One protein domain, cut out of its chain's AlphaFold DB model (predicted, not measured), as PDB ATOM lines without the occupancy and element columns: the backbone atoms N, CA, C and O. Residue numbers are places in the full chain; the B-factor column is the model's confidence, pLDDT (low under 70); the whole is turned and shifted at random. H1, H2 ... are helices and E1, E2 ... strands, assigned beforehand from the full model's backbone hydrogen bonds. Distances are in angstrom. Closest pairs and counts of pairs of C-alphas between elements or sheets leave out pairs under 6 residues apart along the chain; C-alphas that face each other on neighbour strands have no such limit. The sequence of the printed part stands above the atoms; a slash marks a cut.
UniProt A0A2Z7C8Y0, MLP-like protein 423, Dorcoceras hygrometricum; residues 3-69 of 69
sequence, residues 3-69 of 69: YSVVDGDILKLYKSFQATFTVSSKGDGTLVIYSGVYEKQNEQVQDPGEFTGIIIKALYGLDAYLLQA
ATOM      1  N   TYR A   3     -38.306 -25.905  36.060       94.19
ATOM      2  CA  TYR A   3     -38.425 -27.154  35.319       94.19
ATOM      3  C   TYR A   3     -39.739 -27.163  34.549       94.19
ATOM      4  O   TYR A   3     -40.796 -26.942  35.136       94.19
ATOM      5  N   SER A   4     -39.673 -27.454  33.255       95.81
ATOM      6  CA  SER A   4     -40.856 -27.687  32.427       95.81
ATOM      7  C   SER A   4     -41.080 -29.188  32.280       95.81
ATOM      8  O   SER A   4     -40.144 -29.924  31.964       95.81
ATOM      9  N   VAL A   5     -42.310 -29.642  32.504       94.19
ATOM     10  CA  VAL A   5     -42.691 -31.036  32.267       94.19
ATOM     11  C   VAL A   5     -42.847 -31.240  30.764       94.19
ATOM     12  O   VAL A   5     -43.610 -30.522  30.121       94.19
ATOM     13  N   VAL A   6     -42.103 -32.197  30.211       96.62
ATOM     14  CA  VAL A   6     -42.098 -32.494  28.767       96.62
ATOM     15  C   VAL A   6     -42.858 -33.770  28.408       96.62
ATOM     16  O   VAL A   6     -43.254 -33.919  27.258       96.62
ATOM     17  N   ASP A   7     -43.079 -34.667  29.374       94.69
ATOM     18  CA  ASP A   7     -43.839 -35.909  29.200       94.69
ATOM     19  C   ASP A   7     -44.344 -36.446  30.559       94.69
ATOM     20  O   ASP A   7     -43.923 -35.974  31.620       94.69
ATOM     21  N   GLY A   8     -45.235 -37.442  30.529       92.19
ATOM     22  CA  GLY A   8     -45.737 -38.178  31.689       92.19
ATOM     23  C   GLY A   8     -47.199 -37.898  32.040       92.19
ATOM     24  O   GLY A   8     -47.891 -37.103  31.402       92.19
ATOM     25  N   ASP A   9     -47.686 -38.555  33.098       91.94
ATOM     26  CA  ASP A   9     -49.105 -38.517  33.487       91.94
ATOM     27  C   ASP A   9     -49.608 -37.114  33.854       91.94
ATOM     28  O   ASP A   9     -50.789 -36.818  33.678       91.94
ATOM     29  N   ILE A  10     -48.715 -36.218  34.280       92.19
ATOM     30  CA  ILE A  10     -49.043 -34.810  34.541       92.19
ATOM     31  C   ILE A  10     -49.601 -34.145  33.272       92.19
ATOM     32  O   ILE A  10     -50.587 -33.410  33.352       92.19
ATOM     33  N   LEU A  11     -49.043 -34.443  32.091       94.38
ATOM     34  CA  LEU A  11     -49.487 -33.830  30.834       94.38
ATOM     35  C   LEU A  11     -50.805 -34.408  30.290       94.38
ATOM     36  O   LEU A  11     -51.419 -33.839  29.387       94.38
ATOM     37  N   LYS A  12     -51.299 -35.506  30.881       94.69
ATOM     38  CA  LYS A  12     -52.662 -36.000  30.627       94.69
ATOM     39  C   LYS A  12     -53.721 -35.114  31.290       94.69
ATOM     40  O   LYS A  12     -54.864 -35.103  30.844       94.69
ATOM     41  N   LEU A  13     -53.350 -34.381  32.342       94.69
ATOM     42  CA  LEU A  13     -54.235 -33.495  33.106       94.69
ATOM     43  C   LEU A  13     -54.013 -32.016  32.757       94.69
ATOM     44  O   LEU A  13     -54.962 -31.237  32.699       94.69
ATOM     45  N   TYR A  14     -52.773 -31.621  32.475       95.75
ATOM     46  CA  TYR A  14     -52.405 -30.238  32.175       95.75
ATOM     47  C   TYR A  14     -51.764 -30.145  30.787       95.75
ATOM     48  O   TYR A  14     -50.910 -30.954  30.450       95.75
ATOM     49  N   LYS A  15     -52.137 -29.156  29.970       97.25
ATOM     50  CA  LYS A  15     -51.484 -28.916  28.668       97.25
ATOM     51  C   LYS A  15     -50.031 -28.497  28.842       97.25
ATOM     52  O   LYS A  15     -49.175 -28.837  28.033       97.25
ATOM     53  N   SER A  16     -49.771 -27.739  29.902       96.56
ATOM     54  CA  SER A  16     -48.437 -27.338  30.311       96.56
ATOM     55  C   SER A  16     -48.345 -27.348  31.828       96.56
ATOM     56  O   SER A  16     -49.311 -27.043  32.531       96.56
ATOM     57  N   PHE A  17     -47.171 -27.714  32.332       95.44
ATOM     58  CA  PHE A  17     -46.858 -27.638  33.747       95.44
ATOM     59  C   PHE A  17     -45.396 -27.238  33.921       95.44
ATOM     60  O   PHE A  17     -44.492 -27.865  33.362       95.44
ATOM     61  N   GLN A  18     -45.165 -26.200  34.713       95.19
ATOM     62  CA  GLN A  18     -43.847 -25.706  35.060       95.19
ATOM     63  C   GLN A  18     -43.725 -25.574  36.575       95.19
ATOM     64  O   GLN A  18     -44.547 -24.936  37.227       95.19
ATOM     65  N   ALA A  19     -42.667 -26.157  37.125       93.06
ATOM     66  CA  ALA A  19     -42.333 -26.114  38.538       93.06
ATOM     67  C   ALA A  19     -41.120 -25.210  38.761       93.06
ATOM     68  O   ALA A  19     -40.059 -25.428  38.177       93.06
ATOM     69  N   THR A  20     -41.247 -24.219  39.633       95.06
ATOM     70  CA  THR A  20     -40.143 -23.358  40.058       95.06
ATOM     71  C   THR A  20     -39.853 -23.571  41.533       95.06
ATOM     72  O   THR A  20     -40.752 -23.516  42.368       95.06
ATOM     73  N   PHE A  21     -38.576 -23.777  41.841       94.62
ATOM     74  CA  PHE A  21     -38.037 -23.883  43.187       94.62
ATOM     75  C   PHE A  21     -37.060 -22.741  43.429       94.62
ATOM     76  O   PHE A  21     -36.029 -22.638  42.752       94.62
ATOM     77  N   THR A  22     -37.367 -21.902  44.408       95.44
ATOM     78  CA  THR A  22     -36.475 -20.845  44.882       95.44
ATOM     79  C   THR A  22     -35.988 -21.221  46.266       95.44
ATOM     80  O   THR A  22     -36.793 -21.515  47.144       95.44
ATOM     81  N   VAL A  23     -34.673 -21.226  46.444       94.25
ATOM     82  CA  VAL A  23     -34.021 -21.575  47.704       94.25
ATOM     83  C   VAL A  23     -33.286 -20.341  48.200       94.25
ATOM     84  O   VAL A  23     -32.521 -19.738  47.446       94.25
ATOM     85  N   SER A  24     -33.530 -19.951  49.444       95.19
ATOM     86  CA  SER A  24     -32.838 -18.838  50.090       95.19
ATOM     87  C   SER A  24     -32.517 -19.161  51.544       95.19
ATOM     88  O   SER A  24     -33.218 -19.934  52.196       95.19
ATOM     89  N   SER A  25     -31.453 -18.560  52.072       94.62
ATOM     90  CA  SER A  25     -31.143 -18.638  53.500       94.62
ATOM     91  C   SER A  25     -32.221 -17.923  54.318       94.62
ATOM     92  O   SER A  25     -32.690 -16.846  53.939       94.62
ATOM     93  N   LYS A  26     -32.605 -18.503  55.457       93.69
ATOM     94  CA  LYS A  26     -33.550 -17.905  56.403       93.69
ATOM     95  C   LYS A  26     -33.139 -18.245  57.837       93.69
ATOM     96  O   LYS A  26     -33.494 -19.303  58.350       93.69
ATOM     97  N   GLY A  27     -32.436 -17.315  58.485       91.56
ATOM     98  CA  GLY A  27     -31.864 -17.543  59.815       91.56
ATOM     99  C   GLY A  27     -30.898 -18.728  59.789       91.56
ATOM    100  O   GLY A  27     -30.098 -18.834  58.863       91.56
ATOM    101  N   ASP A  28     -31.047 -19.636  60.750       87.19
ATOM    102  CA  ASP A  28     -30.238 -20.860  60.856       87.19
ATOM    103  C   ASP A  28     -30.674 -21.972  59.883       87.19
ATOM    104  O   ASP A  28     -30.140 -23.078  59.914       87.19
ATOM    105  N   GLY A  29     -31.663 -21.706  59.026       88.44
ATOM    106  CA  GLY A  29     -32.213 -22.682  58.096       88.44
ATOM    107  C   GLY A  29     -32.324 -22.170  56.666       88.44
ATOM    108  O   GLY A  29     -31.806 -21.118  56.280       88.44
ATOM    109  N   THR A  30     -33.065 -22.935  55.872       91.94
ATOM    110  CA  THR A  30     -33.329 -22.649  54.463       91.94
ATOM    111  C   THR A  30     -34.826 -22.459  54.245       91.94
ATOM    112  O   THR A  30     -35.645 -23.207  54.776       91.94
ATOM    113  N   LEU A  31     -35.203 -21.463  53.444       94.00
ATOM    114  CA  LEU A  31     -36.550 -21.322  52.909       94.00
ATOM    115  C   LEU A  31     -36.573 -21.848  51.477       94.00
ATOM    116  O   LEU A  31     -35.881 -21.327  50.602       94.00
ATOM    117  N   VAL A  32     -37.418 -22.846  51.237       94.38
ATOM    118  CA  VAL A  32     -37.731 -23.321  49.891       94.38
ATOM    119  C   VAL A  32     -39.133 -22.852  49.524       94.38
ATOM    120  O   VAL A  32     -40.101 -23.154  50.220       94.38
ATOM    121  N   ILE A  33     -39.243 -22.111  48.425       93.00
ATOM    122  CA  ILE A  33     -40.515 -21.706  47.829       93.00
ATOM    123  C   ILE A  33     -40.727 -22.543  46.574       93.00
ATOM    124  O   ILE A  33     -39.912 -22.499  45.650       93.00
ATOM    125  N   TYR A  34     -41.835 -23.278  46.545       92.75
ATOM    126  CA  TYR A  34     -42.330 -23.970  45.361       92.75
ATOM    127  C   TYR A  34     -43.453 -23.156  44.706       92.75
ATOM    128  O   TYR A  34     -44.356 -22.673  45.388       92.75
ATOM    129  N   SER A  35     -43.400 -23.027  43.383       91.94
ATOM    130  CA  SER A  35     -44.445 -22.421  42.556       91.94
ATOM    131  C   SER A  35     -44.722 -23.304  41.342       91.94
ATOM    132  O   SER A  35     -43.789 -23.707  40.646       91.94
ATOM    133  N   GLY A  36     -46.000 -23.594  41.091       92.00
ATOM    134  CA  GLY A  36     -46.465 -24.316  39.911       92.00
ATOM    135  C   GLY A  36     -47.241 -23.385  38.983       92.00
ATOM    136  O   GLY A  36     -48.253 -22.823  39.393       92.00
ATOM    137  N   VAL A  37     -46.792 -23.247  37.737       94.62
ATOM    138  CA  VAL A  37     -47.521 -22.555  36.665       94.62
ATOM    139  C   VAL A  37     -48.031 -23.615  35.703       94.62
ATOM    140  O   VAL A  37     -47.251 -24.426  35.208       94.62
ATOM    141  N   TYR A  38     -49.337 -23.643  35.465       95.19
ATOM    142  CA  TYR A  38     -49.968 -24.723  34.718       95.19
ATOM    143  C   TYR A  38     -51.157 -24.237  33.899       95.19
ATOM    144  O   TYR A  38     -51.823 -23.262  34.245       95.19
ATOM    145  N   GLU A  39     -51.451 -24.976  32.834       97.00
ATOM    146  CA  GLU A  39     -52.671 -24.829  32.048       97.00
ATOM    147  C   GLU A  39     -53.451 -26.142  32.097       97.00
ATOM    148  O   GLU A  39     -52.939 -27.189  31.706       97.00
ATOM    149  N   LYS A  40     -54.695 -26.109  32.573       96.38
ATOM    150  CA  LYS A  40     -55.564 -27.292  32.630       96.38
ATOM    151  C   LYS A  40     -55.921 -27.777  31.220       96.38
ATOM    152  O   LYS A  40     -56.133 -26.970  30.316       96.38
ATOM    153  N   GLN A  41     -56.040 -29.094  31.032       96.19
ATOM    154  CA  GLN A  41     -56.578 -29.659  29.784       96.19
ATOM    155  C   GLN A  41     -58.016 -29.188  29.523       96.19
ATOM    156  O   GLN A  41     -58.367 -28.861  28.391       96.19
ATOM    157  N   ASN A  42     -58.833 -29.122  30.576       96.00
ATOM    158  CA  ASN A  42     -60.204 -28.615  30.560       96.00
ATOM    159  C   ASN A  42     -60.637 -28.182  31.976       96.00
ATOM    160  O   ASN A  42     -59.917 -28.408  32.949       96.00
ATOM    161  N   GLU A  43     -61.820 -27.577  32.104       94.31
ATOM    162  CA  GLU A  43     -62.332 -27.021  33.371       94.31
ATOM    163  C   GLU A  43     -62.603 -28.069  34.466       94.31
ATOM    164  O   GLU A  43     -62.653 -27.718  35.643       94.31
ATOM    165  N   GLN A  44     -62.746 -29.349  34.109       95.44
ATOM    166  CA  GLN A  44     -62.998 -30.431  35.069       95.44
ATOM    167  C   GLN A  44     -61.723 -30.873  35.797       95.44
ATOM    168  O   GLN A  44     -61.798 -31.539  36.830       95.44
ATOM    169  N   VAL A  45     -60.549 -30.510  35.273       94.00
ATOM    170  CA  VAL A  45     -59.269 -30.823  35.907       94.00
ATOM    171  C   VAL A  45     -59.120 -30.003  37.188       94.00
ATOM    172  O   VAL A  45     -59.254 -28.775  37.204       94.00
ATOM    173  N   GLN A  46     -58.818 -30.687  38.287       92.00
ATOM    174  CA  GLN A  46     -58.591 -30.042  39.576       92.00
ATOM    175  C   GLN A  46     -57.250 -29.301  39.612       92.00
ATOM    176  O   GLN A  46     -56.336 -29.542  38.819       92.00
ATOM    177  N   ASP A  47     -57.134 -28.352  40.535       90.69
ATOM    178  CA  ASP A  47     -55.860 -27.692  40.797       90.69
ATOM    179  C   ASP A  47     -54.838 -28.687  41.368       90.69
ATOM    180  O   ASP A  47     -55.221 -29.632  42.062       90.69
ATOM    181  N   PRO A  48     -53.534 -28.496  41.109       88.19
ATOM    182  CA  PRO A  48     -52.488 -29.470  41.402       88.19
ATOM    183  C   PRO A  48     -52.125 -29.566  42.896       88.19
ATOM    184  O   PRO A  48     -50.984 -29.869  43.246       88.19
ATOM    185  N   GLY A  49     -53.072 -29.300  43.801       83.06
ATOM    186  CA  GLY A  49     -52.849 -29.271  45.247       83.06
ATOM    187  C   GLY A  49     -52.247 -30.571  45.789       83.06
ATOM    188  O   GLY A  49     -51.344 -30.523  46.623       83.06
ATOM    189  N   GLU A  50     -52.664 -31.726  45.263       78.19
ATOM    190  CA  GLU A  50     -52.084 -33.023  45.639       78.19
ATOM    191  C   GLU A  50     -50.597 -33.138  45.261       78.19
ATOM    192  O   GLU A  50     -49.794 -33.631  46.058       78.19
ATOM    193  N   PHE A  51     -50.190 -32.609  44.099       82.12
ATOM    194  CA  PHE A  51     -48.782 -32.593  43.684       82.12
ATOM    195  C   PHE A  51     -47.927 -31.742  44.624       82.12
ATOM    196  O   PHE A  51     -46.812 -32.136  44.966       82.12
ATOM    197  N   THR A  52     -48.461 -30.618  45.111       84.62
ATOM    198  CA  THR A  52     -47.779 -29.790  46.116       84.62
ATOM    199  C   THR A  52     -47.466 -30.595  47.381       84.62
ATOM    200  O   THR A  52     -46.359 -30.502  47.908       84.62
ATOM    201  N   GLY A  53     -48.388 -31.448  47.840       87.88
ATOM    202  CA  GLY A  53     -48.159 -32.320  48.996       87.88
ATOM    203  C   GLY A  53     -47.035 -33.340  48.781       87.88
ATOM    204  O   GLY A  53     -46.223 -33.568  49.681       87.88
ATOM    205  N   ILE A  54     -46.946 -33.923  47.582       88.50
ATOM    206  CA  ILE A  54     -45.861 -34.844  47.199       88.50
ATOM    207  C   ILE A  54     -44.513 -34.115  47.207       88.50
ATOM    208  O   ILE A  54     -43.544 -34.611  47.785       88.50
ATOM    209  N   ILE A  55     -44.461 -32.918  46.625       90.25
ATOM    210  CA  ILE A  55     -43.247 -32.098  46.553       90.25
ATOM    211  C   ILE A  55     -42.758 -31.715  47.951       90.25
ATOM    212  O   ILE A  55     -41.572 -31.846  48.241       90.25
ATOM    213  N   ILE A  56     -43.666 -31.307  48.840       91.00
ATOM    214  CA  ILE A  56     -43.326 -30.979  50.230       91.00
ATOM    215  C   ILE A  56     -42.705 -32.191  50.938       91.00
ATOM    216  O   ILE A  56     -41.660 -32.059  51.572       91.00
ATOM    217  N   LYS A  57     -43.292 -33.388  50.795       93.75
ATOM    218  CA  LYS A  57     -42.731 -34.617  51.385       93.75
ATOM    219  C   LYS A  57     -41.341 -34.942  50.835       93.75
ATOM    220  O   LYS A  57     -40.465 -35.319  51.607       93.75
ATOM    221  N   ALA A  58     -41.131 -34.774  49.529       92.94
ATOM    222  CA  ALA A  58     -39.828 -34.988  48.906       92.94
ATOM    223  C   ALA A  58     -38.771 -34.003  49.435       92.94
ATOM    224  O   ALA A  58     -37.658 -34.419  49.748       92.94
ATOM    225  N   LEU A  59     -39.126 -32.723  49.597       93.00
ATOM    226  CA  LEU A  59     -38.231 -31.705  50.154       93.00
ATOM    227  C   LEU A  59     -37.868 -31.991  51.617       93.00
ATOM    228  O   LEU A  59     -36.702 -31.867  51.967       93.00
ATOM    229  N   TYR A  60     -38.816 -32.439  52.448       92.81
ATOM    230  CA  TYR A  60     -38.507 -32.870  53.819       92.81
ATOM    231  C   TYR A  60     -37.607 -34.109  53.866       92.81
ATOM    232  O   TYR A  60     -36.715 -34.187  54.703       92.81
ATOM    233  N   GLY A  61     -37.817 -35.079  52.969       95.62
ATOM    234  CA  GLY A  61     -36.933 -36.241  52.860       95.62
ATOM    235  C   GLY A  61     -35.511 -35.855  52.445       95.62
ATOM    236  O   GLY A  61     -34.546 -36.369  53.005       95.62
ATOM    237  N   LEU A  62     -35.383 -34.912  51.506       93.12
ATOM    238  CA  LEU A  62     -34.097 -34.350  51.099       93.12
ATOM    239  C   LEU A  62     -33.417 -33.600  52.252       93.12
ATOM    240  O   LEU A  62     -32.234 -33.812  52.482       93.12
ATOM    241  N   ASP A  63     -34.155 -32.765  52.983       92.69
ATOM    242  CA  ASP A  63     -33.644 -32.036  54.150       92.69
ATOM    243  C   ASP A  63     -33.099 -32.999  55.215       92.69
ATOM    244  O   ASP A  63     -31.948 -32.889  55.632       92.69
ATOM    245  N   ALA A  64     -33.872 -34.034  55.558       95.06
ATOM    246  CA  ALA A  64     -33.447 -35.063  56.501       95.06
ATOM    247  C   ALA A  64     -32.200 -35.830  56.032       95.06
ATOM    248  O   ALA A  64     -31.377 -36.214  56.861       95.06
ATOM    249  N   TYR A  65     -32.057 -36.074  54.726       95.69
ATOM    250  CA  TYR A  65     -30.866 -36.707  54.154       95.69
ATOM    251  C   TYR A  65     -29.641 -35.787  54.227       95.69
ATOM    252  O   TYR A  65     -28.571 -36.229  54.630       95.69
ATOM    253  N   LEU A  66     -29.795 -34.508  53.877       91.56
ATOM    254  CA  LEU A  66     -28.702 -33.533  53.889       91.56
ATOM    255  C   LEU A  66     -28.218 -33.205  55.305       91.56
ATOM    256  O   LEU A  66     -27.031 -32.985  55.491       91.56
ATOM    257  N   LEU A  67     -29.105 -33.207  56.305       89.88
ATOM    258  CA  LEU A  67     -28.731 -33.019  57.714       89.88
ATOM    259  C   LEU A  67     -27.988 -34.221  58.320       89.88
ATOM    260  O   LEU A  67     -27.376 -34.089  59.377       89.88
ATOM    261  N   GLN A  68     -28.062 -35.393  57.683       88.44
ATOM    262  CA  GLN A  68     -27.284 -36.578  58.059       88.44
ATOM    263  C   GLN A  68     -25.913 -36.640  57.364       88.44
ATOM    264  O   GLN A  68     -25.124 -37.525  57.703       88.44
ATOM    265  N   ALA A  69     -25.656 -35.764  56.387       54.03
ATOM    266  CA  ALA A  69     -24.455 -35.762  55.552       54.03
ATOM    267  C   ALA A  69     -23.335 -34.869  56.106       54.03
ATOM    268  O   ALA A  69     -23.639 -33.839  56.749       54.03
TER     269      ALA A  69
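AT A GLANCE: This is residues 3 to 69 of the 69 residues of the protein "MLP-like protein 423" of Dorcoceras hygrometricum (UniProt A0A2Z7C8Y0). A long hairpin of two strands, E1 and E2, runs most of the length of a rod, and one long helix, H2, folds back along it near E2, loosely, with no pair of C-alphas within 8 A between the two. A single small turn of helix, H1, sits at the end of the hairpin away from its turn at residues 27 to 28, and residues 64 to 69 stick out free at the end of the chain. The printed part has 67 residues with two named helices and two named strands, in the order H1, E1, E2, H2; the sheet has the order E1 - E2 and is antiparallel, and the class is mixed, helices and strands. The whole is loose, with a radius of gyration of the C-alphas of 14.4 A, and spans 43 by 19 by 19 A.

IN THESE COORDINATES: Start at C-alpha 3, at (-38.425, -27.154, 35.319), and go on to H1, residues 10 to 13, which begins with C-alpha 10 at (-49.043, -34.810, 34.541). E1 follows at once, residues 14 to 26, 33.1 A from first to last C-alpha. Past residues 27 and 28 comes E2, residues 29 to 40, 34.9 A long. H2, residues 49 to 66, is 26.0 A long; find its last C-alpha at (-28.702, -33.533, 53.889).

HOW THE PARTS SIT: Look first at E1 and E2, an antiparallel hairpin with 166 degrees between their directions. Near its two ends, N 15 and O 39 are 2.7 A apart and N 26 and O 29 are 2.9 A apart, both within hydrogen-bond range. Residues 3 to 4 make a short antiparallel pairing with residues 18 to 19 of E1. H1 comes closest to E2 at the C-alphas of Leu 13 and Lys 40, 6.4 A apart. Its closest C-alphas with E1 are those of Leu 11 and Phe 17, 7.3 A apart. H2 and E2 are near each other, with 12 pairs of C-alphas within 10 A, made by residues 49 to 63 of H2. H2 is apart from E1 and from H1. In H2 every O i to N i+4 pair is within hydrogen-bond range; H1 is too short for such a pair, and its one O i to N i+3 pair is within range.

THE WHOLE: The two C-alphas farthest apart are those of Glu 43 and Ala 69, 44.8 A. The printed part has no cut. The links from H1 to E1 and from E1 to E2 are tight, the one from E2 to H2, with 8 residues, is short, and no link is long. The mean pLDDT of the printed part is 92.1, and one residue, Ala 69, the chain's last, is under 70.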